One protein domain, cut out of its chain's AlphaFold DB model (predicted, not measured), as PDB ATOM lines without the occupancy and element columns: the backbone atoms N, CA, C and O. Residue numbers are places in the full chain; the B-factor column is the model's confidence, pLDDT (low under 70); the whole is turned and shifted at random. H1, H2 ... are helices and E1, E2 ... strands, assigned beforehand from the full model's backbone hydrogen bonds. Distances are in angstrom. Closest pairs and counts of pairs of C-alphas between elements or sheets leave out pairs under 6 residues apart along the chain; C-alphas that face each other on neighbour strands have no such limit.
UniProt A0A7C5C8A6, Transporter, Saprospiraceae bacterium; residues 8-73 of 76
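Overview. This is residues 8 to 73 of the 76 residues of the protein "Transporter" of Saprospiraceae bacterium (UniProt A0A7C5C8A6). Two thin arms run out from a joined end like an open U: one is the long hairpin of E1 and E2, the other is narrow and double, with the chain going out through E3 and E4 and back through E5 and E6. Residues 40 to 46 join the arms, the short helix H1 lies toward that end, and the tips at residues 25 to 30 and 55 to 60 stand free. The printed part has 66 residues with one named helix and six named strands, in the order H1, E1, E2, E3, E4, E5, E6, and its class is mostly strand. The strands form three antiparallel sheets of two: E1 - E2, E3 - E6 and E4 - E5. The whole is extended and flat, with a radius of gyration of the C-alphas of 16.8 A and spans of 45 by 35 by 14 A.

Along the chain. H1 is residues 8 to 11, beginning at C-alpha 8 (0.547, 177.771, 14.012). E1, residues 16 to 25, covers 28.4 A from first to last C-alpha and ends at C-alpha 25 (41.226, 176.832, 9.567). E2, residues 30 to 39, covers 30.3 A. E3 is residues 47 to 49, 6.9 A long, and E4 is residues 53 to 55, 6.8 A long. E5 is residues 60 to 62, 6.4 A long. E6, residues 70 to 72, is 7.0 A long and ends at C-alpha 72 (8.956, 190.934, 20.243).

Arrangement. A tight link joins H1 to E1, and H1 is apart from E2, E3, E4, E5 and E6. With four residues H1 is too short for any O i to N i+4 pair, and its one O i to N i+3 pair is not within range. E1 and E2 form a hairpin, antiparallel at 164 degrees between their directions; N 17 and O 38, 2.8 A apart, and N 25 and O 30, 2.8 A apart, are within hydrogen-bond range. E2 and E3 are apart. E3 and E6 are antiparallel at 151 degrees, with N 48 and O 71 within hydrogen-bond range at 2.9 A. E4 and E5 form a hairpin, antiparallel at 159 degrees, with N 54 and O 61 within hydrogen-bond range at 3.0 A. E1 is apart from E3, E4, E5 and E6.

Size, cuts and confidence. The two C-alphas farthest apart, those of Ser 12 and Asn 58, are 47.9 A from each other. The printed part has no cut and no long link; the links E2 to E3 and E5 to E6, of seven residues each, are short but not tight. The mean pLDDT of the printed part is 94.8, and no printed residue is under 70.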
ATOM      1  N   GLU A   8       1.209 178.932  13.407       90.56
ATOM      2  CA  GLU A   8       0.547 177.771  14.012       90.56
ATOM      3  C   GLU A   8       0.638 176.532  13.108       90.56
ATOM      4  O   GLU A   8       0.797 175.405  13.582       90.56
ATOM      5  N   ASP A   9       0.597 176.736  11.785       92.12
ATOM      6  CA  ASP A   9       0.790 175.650  10.822       92.12
ATOM      7  C   ASP A   9       2.199 175.070  10.947       92.12
ATOM      8  O   ASP A   9       2.379 173.867  10.781       92.12
ATOM      9  N   VAL A  10       3.201 175.912  11.214       89.62
ATOM     10  CA  VAL A  10       4.602 175.496  11.325       89.62
ATOM     11  C   VAL A  10       4.879 174.815  12.664       89.62
ATOM     12  O   VAL A  10       5.556 173.794  12.672       89.62
ATOM     13  N   GLU A  11       4.313 175.312  13.763       88.88
ATOM     14  CA  GLU A  11       4.406 174.683  15.091       88.88
ATOM     15  C   GLU A  11       3.783 173.279  15.104       88.88
ATOM     16  O   GLU A  11       4.307 172.358  15.723       88.88
ATOM     17  N   SER A  12       2.701 173.068  14.345       90.19
ATOM     18  CA  SER A  12       2.081 171.742  14.213       90.19
ATOM     19  C   SER A  12       2.896 170.743  13.376       90.19
ATOM     20  O   SER A  12       2.598 169.545  13.367       90.19
ATOM     21  N   MET A  13       3.911 171.209  12.643       87.81
ATOM     22  CA  MET A  13       4.769 170.346  11.839       87.81
ATOM     23  C   MET A  13       5.880 169.755  12.709       87.81
ATOM     24  O   MET A  13       6.596 170.473  13.395       87.81
ATOM     25  N   GLN A  14       6.116 168.447  12.592       87.75
ATOM     26  CA  GLN A  14       7.312 167.794  13.144       87.75
ATOM     27  C   GLN A  14       8.549 168.117  12.289       87.75
ATOM     28  O   GLN A  14       9.121 167.236  11.647       87.75
ATOM     29  N   LEU A  15       8.902 169.398  12.196       91.50
ATOM     30  CA  LEU A  15      10.027 169.871  11.399       91.50
ATOM     31  C   LEU A  15      11.274 170.087  12.252       91.50
ATOM     32  O   LEU A  15      11.192 170.434  13.429       91.50
ATOM     33  N   GLU A  16      12.420 169.978  11.590       94.94
ATOM     34  CA  GLU A  16      13.729 170.333  12.120       94.94
ATOM     35  C   GLU A  16      14.478 171.158  11.064       94.94
ATOM     36  O   GLU A  16      14.566 170.770   9.893       94.94
ATOM     37  N   VAL A  17      14.986 172.324  11.460       94.94
ATOM     38  CA  VAL A  17      15.852 173.176  10.641       94.94
ATOM     39  C   VAL A  17      17.289 172.910  11.045       94.94
ATOM     40  O   VAL A  17      17.682 173.224  12.164       94.94
ATOM     41  N   ILE A  18      18.083 172.374  10.124       97.06
ATOM     42  CA  ILE A  18      19.506 172.125  10.349       97.06
ATOM     43  C   ILE A  18      20.313 173.256   9.711       97.06
ATOM     44  O   ILE A  18      20.170 173.547   8.521       97.06
ATOM     45  N   VAL A  19      21.162 173.896  10.509       96.81
ATOM     46  CA  VAL A  19      22.118 174.913  10.072       96.81
ATOM     47  C   VAL A  19      23.497 174.276  10.040       96.81
ATOM     48  O   VAL A  19      24.014 173.866  11.077       96.81
ATOM     49  N   HIS A  20      24.089 174.210   8.851       97.19
ATOM     50  CA  HIS A  20      25.451 173.733   8.639       97.19
ATOM     51  C   HIS A  20      26.375 174.917   8.359       97.19
ATOM     52  O   HIS A  20      26.109 175.723   7.467       97.19
ATOM     53  N   LEU A  21      27.462 175.005   9.120       96.69
ATOM     54  CA  LEU A  21      28.542 175.958   8.927       96.69
ATOM     55  C   LEU A  21      29.804 175.192   8.543       96.69
ATOM     56  O   LEU A  21      30.245 174.310   9.275       96.69
ATOM     57  N   GLU A  22      30.399 175.573   7.423       96.69
ATOM     58  CA  GLU A  22      31.699 175.075   6.991       96.69
ATOM     59  C   GLU A  22      32.692 176.230   6.990       96.69
ATOM     60  O   GLU A  22      32.369 177.352   6.592       96.69
ATOM     61  N   GLY A  23      33.900 175.956   7.456       95.81
ATOM     62  CA  GLY A  23      34.998 176.905   7.476       95.81
ATOM     63  C   GLY A  23      36.307 176.202   7.175       95.81
ATOM     64  O   GLY A  23      36.397 174.977   7.190       95.81
ATOM     65  N   TYR A  24      37.339 176.987   6.917       96.94
ATOM     66  CA  TYR A  24      38.691 176.482   6.761       96.94
ATOM     67  C   TYR A  24      39.581 177.161   7.792       96.94
ATOM     68  O   TYR A  24      39.630 178.387   7.868       96.94
ATOM     69  N   ASP A  25      40.249 176.358   8.606       94.69
ATOM     70  CA  ASP A  25      41.226 176.832   9.567       94.69
ATOM     71  C   ASP A  25      42.585 176.936   8.871       94.69
ATOM     72  O   ASP A  25      43.217 175.926   8.554       94.69
ATOM     73  N   GLU A  26      43.030 178.166   8.621       95.19
ATOM     74  CA  GLU A  26      44.313 178.431   7.963       95.19
ATOM     75  C   GLU A  26      45.521 178.044   8.827       95.19
ATOM     76  O   GLU A  26      46.568 177.695   8.283       95.19
ATOM     77  N   THR A  27      45.392 178.066  10.158       95.94
ATOM     78  CA  THR A  27      46.499 177.760  11.081       95.94
ATOM     79  C   THR A  27      46.806 176.268  11.081       95.94
ATOM     80  O   THR A  27      47.971 175.867  11.088       95.94
ATOM     81  N   TYR A  28      45.758 175.446  11.053       94.25
ATOM     82  CA  TYR A  28      45.874 173.988  11.086       94.25
ATOM     83  C   TYR A  28      45.661 173.323   9.722       94.25
ATOM     84  O   TYR A  28      45.800 172.105   9.623       94.25
ATOM     85  N   VAL A  29      45.375 174.105   8.673       94.44
ATOM     86  CA  VAL A  29      45.216 173.642   7.283       94.44
ATOM     87  C   VAL A  29      44.142 172.544   7.201       94.44
ATOM     88  O   VAL A  29      44.347 171.474   6.628       94.44
ATOM     89  N   GLN A  30      42.995 172.784   7.840       95.50
ATOM     90  CA  GLN A  30      41.905 171.809   7.934       95.50
ATOM     91  C   GLN A  30      40.539 172.449   7.698       95.50
ATOM     92  O   GLN A  30      40.302 173.595   8.071       95.50
ATOM     93  N   SER A  31      39.612 171.682   7.128       94.75
ATOM     94  CA  SER A  31      38.206 172.078   7.059       94.75
ATOM     95  C   SER A  31      37.520 171.823   8.399       94.75
ATOM     96  O   SER A  31      37.597 170.724   8.948       94.75
ATOM     97  N   ILE A  32      36.829 172.838   8.910       95.12
ATOM     98  CA  ILE A  32      35.966 172.746  10.085       95.12
ATOM     99  C   ILE A  32      34.507 172.694   9.639       95.12
ATOM    100  O   ILE A  32      34.082 173.431   8.752       95.12
ATOM    101  N   HIS A  33      33.730 171.831  10.283       96.06
ATOM    102  CA  HIS A  33      32.293 171.722  10.072       96.06
ATOM    103  C   HIS A  33      31.611 171.825  11.435       96.06
ATOM    104  O   HIS A  33      31.995 171.140  12.382       96.06
ATOM    105  N   SER A  34      30.605 172.683  11.540       95.94
ATOM    106  CA  SER A  34      29.756 172.811  12.718       95.94
ATOM    107  C   SER A  34      28.303 172.741  12.285       95.94
ATOM    108  O   SER A  34      27.942 173.184  11.196       95.94
ATOM    109  N   SER A  35      27.461 172.110  13.090       96.81
ATOM    110  CA  SER A  35      26.045 171.950  12.778       96.81
ATOM    111  C   SER A  35      25.211 172.186  14.022       96.81
ATOM    112  O   SER A  35      25.601 171.819  15.129       96.81
ATOM    113  N   SER A  36      24.060 172.813  13.842       96.62
ATOM    114  CA  SER A  36      23.069 173.022  14.896       96.62
ATOM    115  C   SER A  36      21.688 172.756  14.325       96.62
ATOM    116  O   SER A  36      21.478 172.949  13.126       96.62
ATOM    117  N   SER A  37      20.755 172.314  15.160       96.38
ATOM    118  CA  SER A  37      19.380 172.090  14.738       96.38
ATOM    119  C   SER A  37      18.380 172.817  15.624       96.38
ATOM    120  O   SER A  37      18.646 173.082  16.795       96.38
ATOM    121  N   TYR A  38      17.256 173.181  15.011       95.44
ATOM    122  CA  TYR A  38      16.159 173.916  15.627       95.44
ATOM    123  C   TYR A  38      14.849 173.211  15.282       95.44
ATOM    124  O   TYR A  38      14.520 173.041  14.104       95.44
ATOM    125  N   LEU A  39      14.104 172.795  16.298       94.88
ATOM    126  CA  LEU A  39      12.770 172.225  16.145       94.88
ATOM    127  C   LEU A  39      11.744 173.330  15.865       94.88
ATOM    128  O   LEU A  39      12.031 174.520  16.004       94.88
ATOM    129  N   ALA A  40      10.524 172.941  15.491       92.44
ATOM    130  CA  ALA A  40       9.419 173.881  15.292       92.44
ATOM    131  C   ALA A  40       9.238 174.842  16.488       92.44
ATOM    132  O   ALA A  40       9.110 176.048  16.289       92.44
ATOM    133  N   ASP A  41       9.328 174.315  17.712       90.44
ATOM    134  CA  ASP A  41       9.140 175.062  18.966       90.44
ATOM    135  C   ASP A  41      10.270 176.072  19.263       90.44
ATOM    136  O   ASP A  41      10.082 177.035  20.025       90.44
ATOM    137  N   ASP A  42      11.440 175.886  18.643       92.00
ATOM    138  CA  ASP A  42      12.583 176.798  18.755       92.00
ATOM    139  C   ASP A  42      12.403 178.047  17.874       92.00
ATOM    140  O   ASP A  42      13.039 179.079  18.109       92.00
ATOM    141  N   LEU A  43      11.506 177.998  16.882       91.75
ATOM    142  CA  LEU A  43      11.250 179.106  15.965       91.75
ATOM    143  C   LEU A  43      10.329 180.150  16.609       91.75
ATOM    144  O   LEU A  43       9.128 179.944  16.775       91.75
ATOM    145  N   LYS A  44      10.881 181.321  16.941       92.69
ATOM    146  CA  LYS A  44      10.119 182.434  17.530       92.69
ATOM    147  C   LYS A  44       9.613 183.402  16.460       92.69
ATOM    148  O   LYS A  44      10.355 184.232  15.935       92.69
ATOM    149  N   TRP A  45       8.324 183.312  16.142       91.38
ATOM    150  CA  TRP A  45       7.662 184.195  15.177       91.38
ATOM    151  C   TRP A  45       7.482 185.612  15.718       91.38
ATOM    152  O   TRP A  45       7.168 185.799  16.887       91.38
ATOM    153  N   GLY A  46       7.666 186.625  14.866       92.75
ATOM    154  CA  GLY A  46       7.504 188.027  15.276       92.75
ATOM    155  C   GLY A  46       8.564 188.507  16.270       92.75
ATOM    156  O   GLY A  46       8.331 189.477  16.976       92.75
ATOM    157  N   HIS A  47       9.711 187.833  16.341       95.00
ATOM    158  CA  HIS A  47      10.837 188.240  17.174       95.00
ATOM    159  C   HIS A  47      11.994 188.746  16.313       95.00
ATOM    160  O   HIS A  47      12.129 188.388  15.138       95.00
ATOM    161  N   ARG A  48      12.852 189.567  16.916       95.56
ATOM    162  CA  ARG A  48      14.104 190.042  16.324       95.56
ATOM    163  C   ARG A  48      15.231 189.931  17.347       95.56
ATOM    164  O   ARG A  48      15.026 190.248  18.514       95.56
ATOM    165  N   PHE A  49      16.416 189.512  16.903       96.69
ATOM    166  CA  PHE A  49      17.623 189.554  17.730       96.69
ATOM    167  C   PHE A  49      18.015 190.996  18.043       96.69
ATOM    168  O   PHE A  49      18.054 191.846  17.148       96.69
ATOM    169  N   LEU A  50      18.331 191.255  19.308       96.62
ATOM    170  CA  LEU A  50      18.909 192.524  19.719       96.62
ATOM    171  C   LEU A  50      20.378 192.591  19.267       96.62
ATOM    172  O   LEU A  50      21.058 191.562  19.238       96.62
ATOM    173  N   PRO A  51      20.893 193.775  18.889       95.94
ATOM    174  CA  PRO A  51      22.307 193.925  18.576       95.94
ATOM    175  C   PRO A  51      23.161 193.556  19.790       95.94
ATOM    176  O   PRO A  51      22.998 194.139  20.852       95.94
ATOM    177  N   MET A  52      24.100 192.627  19.613       97.38
ATOM    178  CA  MET A  52      25.056 192.227  20.656       97.38
ATOM    179  C   MET A  52      26.370 193.016  20.592       97.38
ATOM    180  O   MET A  52      27.408 192.542  21.051       97.38
ATOM    181  N   TYR A  53      26.385 194.165  19.918       96.69
ATOM    182  CA  TYR A  53      27.614 194.905  19.673       96.69
ATOM    183  C   TYR A  53      27.424 196.409  19.789       96.69
ATOM    184  O   TYR A  53      26.390 196.957  19.411       96.69
ATOM    185  N   GLU A  54      28.481 197.068  20.246       96.25
ATOM    186  CA  GLU A  54      28.574 198.517  20.362       96.25
ATOM    187  C   GLU A  54      29.860 199.003  19.691       96.25
ATOM    188  O   GLU A  54      30.924 198.379  19.794       96.25
ATOM    189  N   ARG A  55      29.756 200.110  18.952       95.69
ATOM    190  CA  ARG A  55      30.913 200.737  18.316       95.69
ATOM    191  C   ARG A  55      31.541 201.729  19.282       95.69
ATOM    192  O   ARG A  55      30.953 202.766  19.562       95.69
ATOM    193  N   GLU A  56      32.764 201.431  19.684       95.81
ATOM    194  CA  GLU A  56      33.642 202.351  20.398       95.81
ATOM    195  C   GLU A  56      34.523 203.100  19.383       95.81
ATOM    196  O   GLU A  56      34.539 202.772  18.191       95.81
ATOM    197  N   GLU A  57      35.278 204.109  19.829       95.75
ATOM    198  CA  GLU A  57      36.081 204.953  18.926       95.75
ATOM    199  C   GLU A  57      37.022 204.142  18.014       95.75
ATOM    200  O   GLU A  57      37.152 204.448  16.828       95.75
ATOM    201  N   ASN A  58      37.641 203.084  18.551       96.50
ATOM    202  CA  ASN A  58      38.718 202.343  17.881       96.50
ATOM    203  C   ASN A  58      38.476 200.832  17.755       96.50
ATOM    204  O   ASN A  58      39.287 200.135  17.147       96.50
ATOM    205  N   TYR A  59      37.394 200.303  18.326       95.31
ATOM    206  CA  TYR A  59      37.083 198.875  18.268       95.31
ATOM    207  C   TYR A  59      35.574 198.623  18.316       95.31
ATOM    208  O   TYR A  59      34.779 199.502  18.642       95.31
ATOM    209  N   LEU A  60      35.181 197.401  17.964       96.69
ATOM    210  CA  LEU A  60      33.821 196.911  18.143       96.69
ATOM    211  C   LEU A  60      33.783 196.069  19.417       96.69
ATOM    212  O   LEU A  60      34.504 195.075  19.522       96.69
ATOM    213  N   LYS A  61      32.970 196.472  20.387       97.00
ATOM    214  CA  LYS A  61      32.741 195.700  21.605       97.00
ATOM    215  C   LYS A  61      31.629 194.692  21.344       97.00
ATOM    216  O   LYS A  61      30.567 195.073  20.865       97.00
ATOM    217  N   LEU A  62      31.879 193.421  21.650       97.44
ATOM    218  CA  LEU A  62      30.891 192.347  21.547       97.44
ATOM    219  C   LEU A  62      30.431 191.931  22.947       97.44
ATOM    220  O   LEU A  62      31.258 191.645  23.812       97.44
ATOM    221  N   HIS A  63      29.121 191.863  23.136       97.00
ATOM    222  CA  HIS A  63      28.454 191.420  24.352       97.00
ATOM    223  C   HIS A  63      27.963 189.984  24.165       97.00
ATOM    224  O   HIS A  63      26.863 189.739  23.673       97.00
ATOM    225  N   LEU A  64      28.796 189.003  24.521       95.94
ATOM    226  CA  LEU A  64      28.477 187.584  24.304       95.94
ATOM    227  C   LEU A  64      27.265 187.121  25.122       95.94
ATOM    228  O   LEU A  64      26.545 186.218  24.709       95.94
ATOM    229  N   GLU A  65      27.000 187.776  26.247       96.00
ATOM    230  CA  GLU A  65      25.800 187.588  27.058       96.00
ATOM    231  C   GLU A  65      24.504 188.001  26.336       96.00
ATOM    232  O   GLU A  65      23.407 187.644  26.772       96.00
ATOM    233  N   GLU A  66      24.612 188.736  25.227       96.56
ATOM    234  CA  GLU A  66      23.484 189.234  24.439       96.56
ATOM    235  C   GLU A  66      23.266 188.474  23.135       96.56
ATOM    236  O   GLU A  66      22.285 188.736  22.444       96.56
ATOM    237  N   ILE A  67      24.113 187.487  22.828       96.19
ATOM    238  CA  ILE A  67      24.104 186.754  21.552       96.19
ATOM    239  C   ILE A  67      22.737 186.152  21.193       96.19
ATOM    240  O   ILE A  67      22.374 186.096  20.024       96.19
ATOM    241  N   ASN A  68      21.965 185.749  22.205       96.12
ATOM    242  CA  ASN A  68      20.642 185.143  22.046       96.12
ATOM    243  C   ASN A  68      19.501 186.047  22.543       96.12
ATOM    244  O   ASN A  68      18.362 185.586  22.658       96.12
ATOM    245  N   LYS A  69      19.776 187.314  22.889       97.31
ATOM    246  CA  LYS A  69      18.728 188.231  23.350       97.31
ATOM    247  C   LYS A  69      17.833 188.628  22.180       97.31
ATOM    248  O   LYS A  69      18.303 188.971  21.097       97.31
ATOM    249  N   MET A  70      16.528 188.601  22.420       96.75
ATOM    250  CA  MET A  70      15.504 188.889  21.423       96.75
ATOM    251  C   MET A  70      14.428 189.800  22.005       96.75
ATOM    252  O   MET A  70      14.173 189.785  23.210       96.75
ATOM    253  N   GLU A  71      13.768 190.549  21.129       96.12
ATOM    254  CA  GLU A  71      12.577 191.343  21.432       96.12
ATOM    255  C   GLU A  71      11.405 190.925  20.535       96.12
ATOM    256  O   GLU A  71      11.607 190.469  19.404       96.12
ATOM    257  N   VAL A  72      10.180 191.087  21.040       95.88
ATOM    258  CA  VAL A  72       8.956 190.934  20.243       95.88
ATOM    259  C   VAL A  72       8.773 192.195  19.408       95.88
ATOM    260  O   VAL A  72       8.858 193.308  19.924       95.88
ATOM    261  N   VAL A  73       8.509 192.023  18.119       93.62
ATOM    262  CA  VAL A  73       8.226 193.113  17.191       93.62
ATOM    263  C   VAL A  73       6.749 193.053  16.829       93.62
ATOM    264  O   VAL A  73       6.325 192.185  16.063       93.62
TER     265      VAL A  73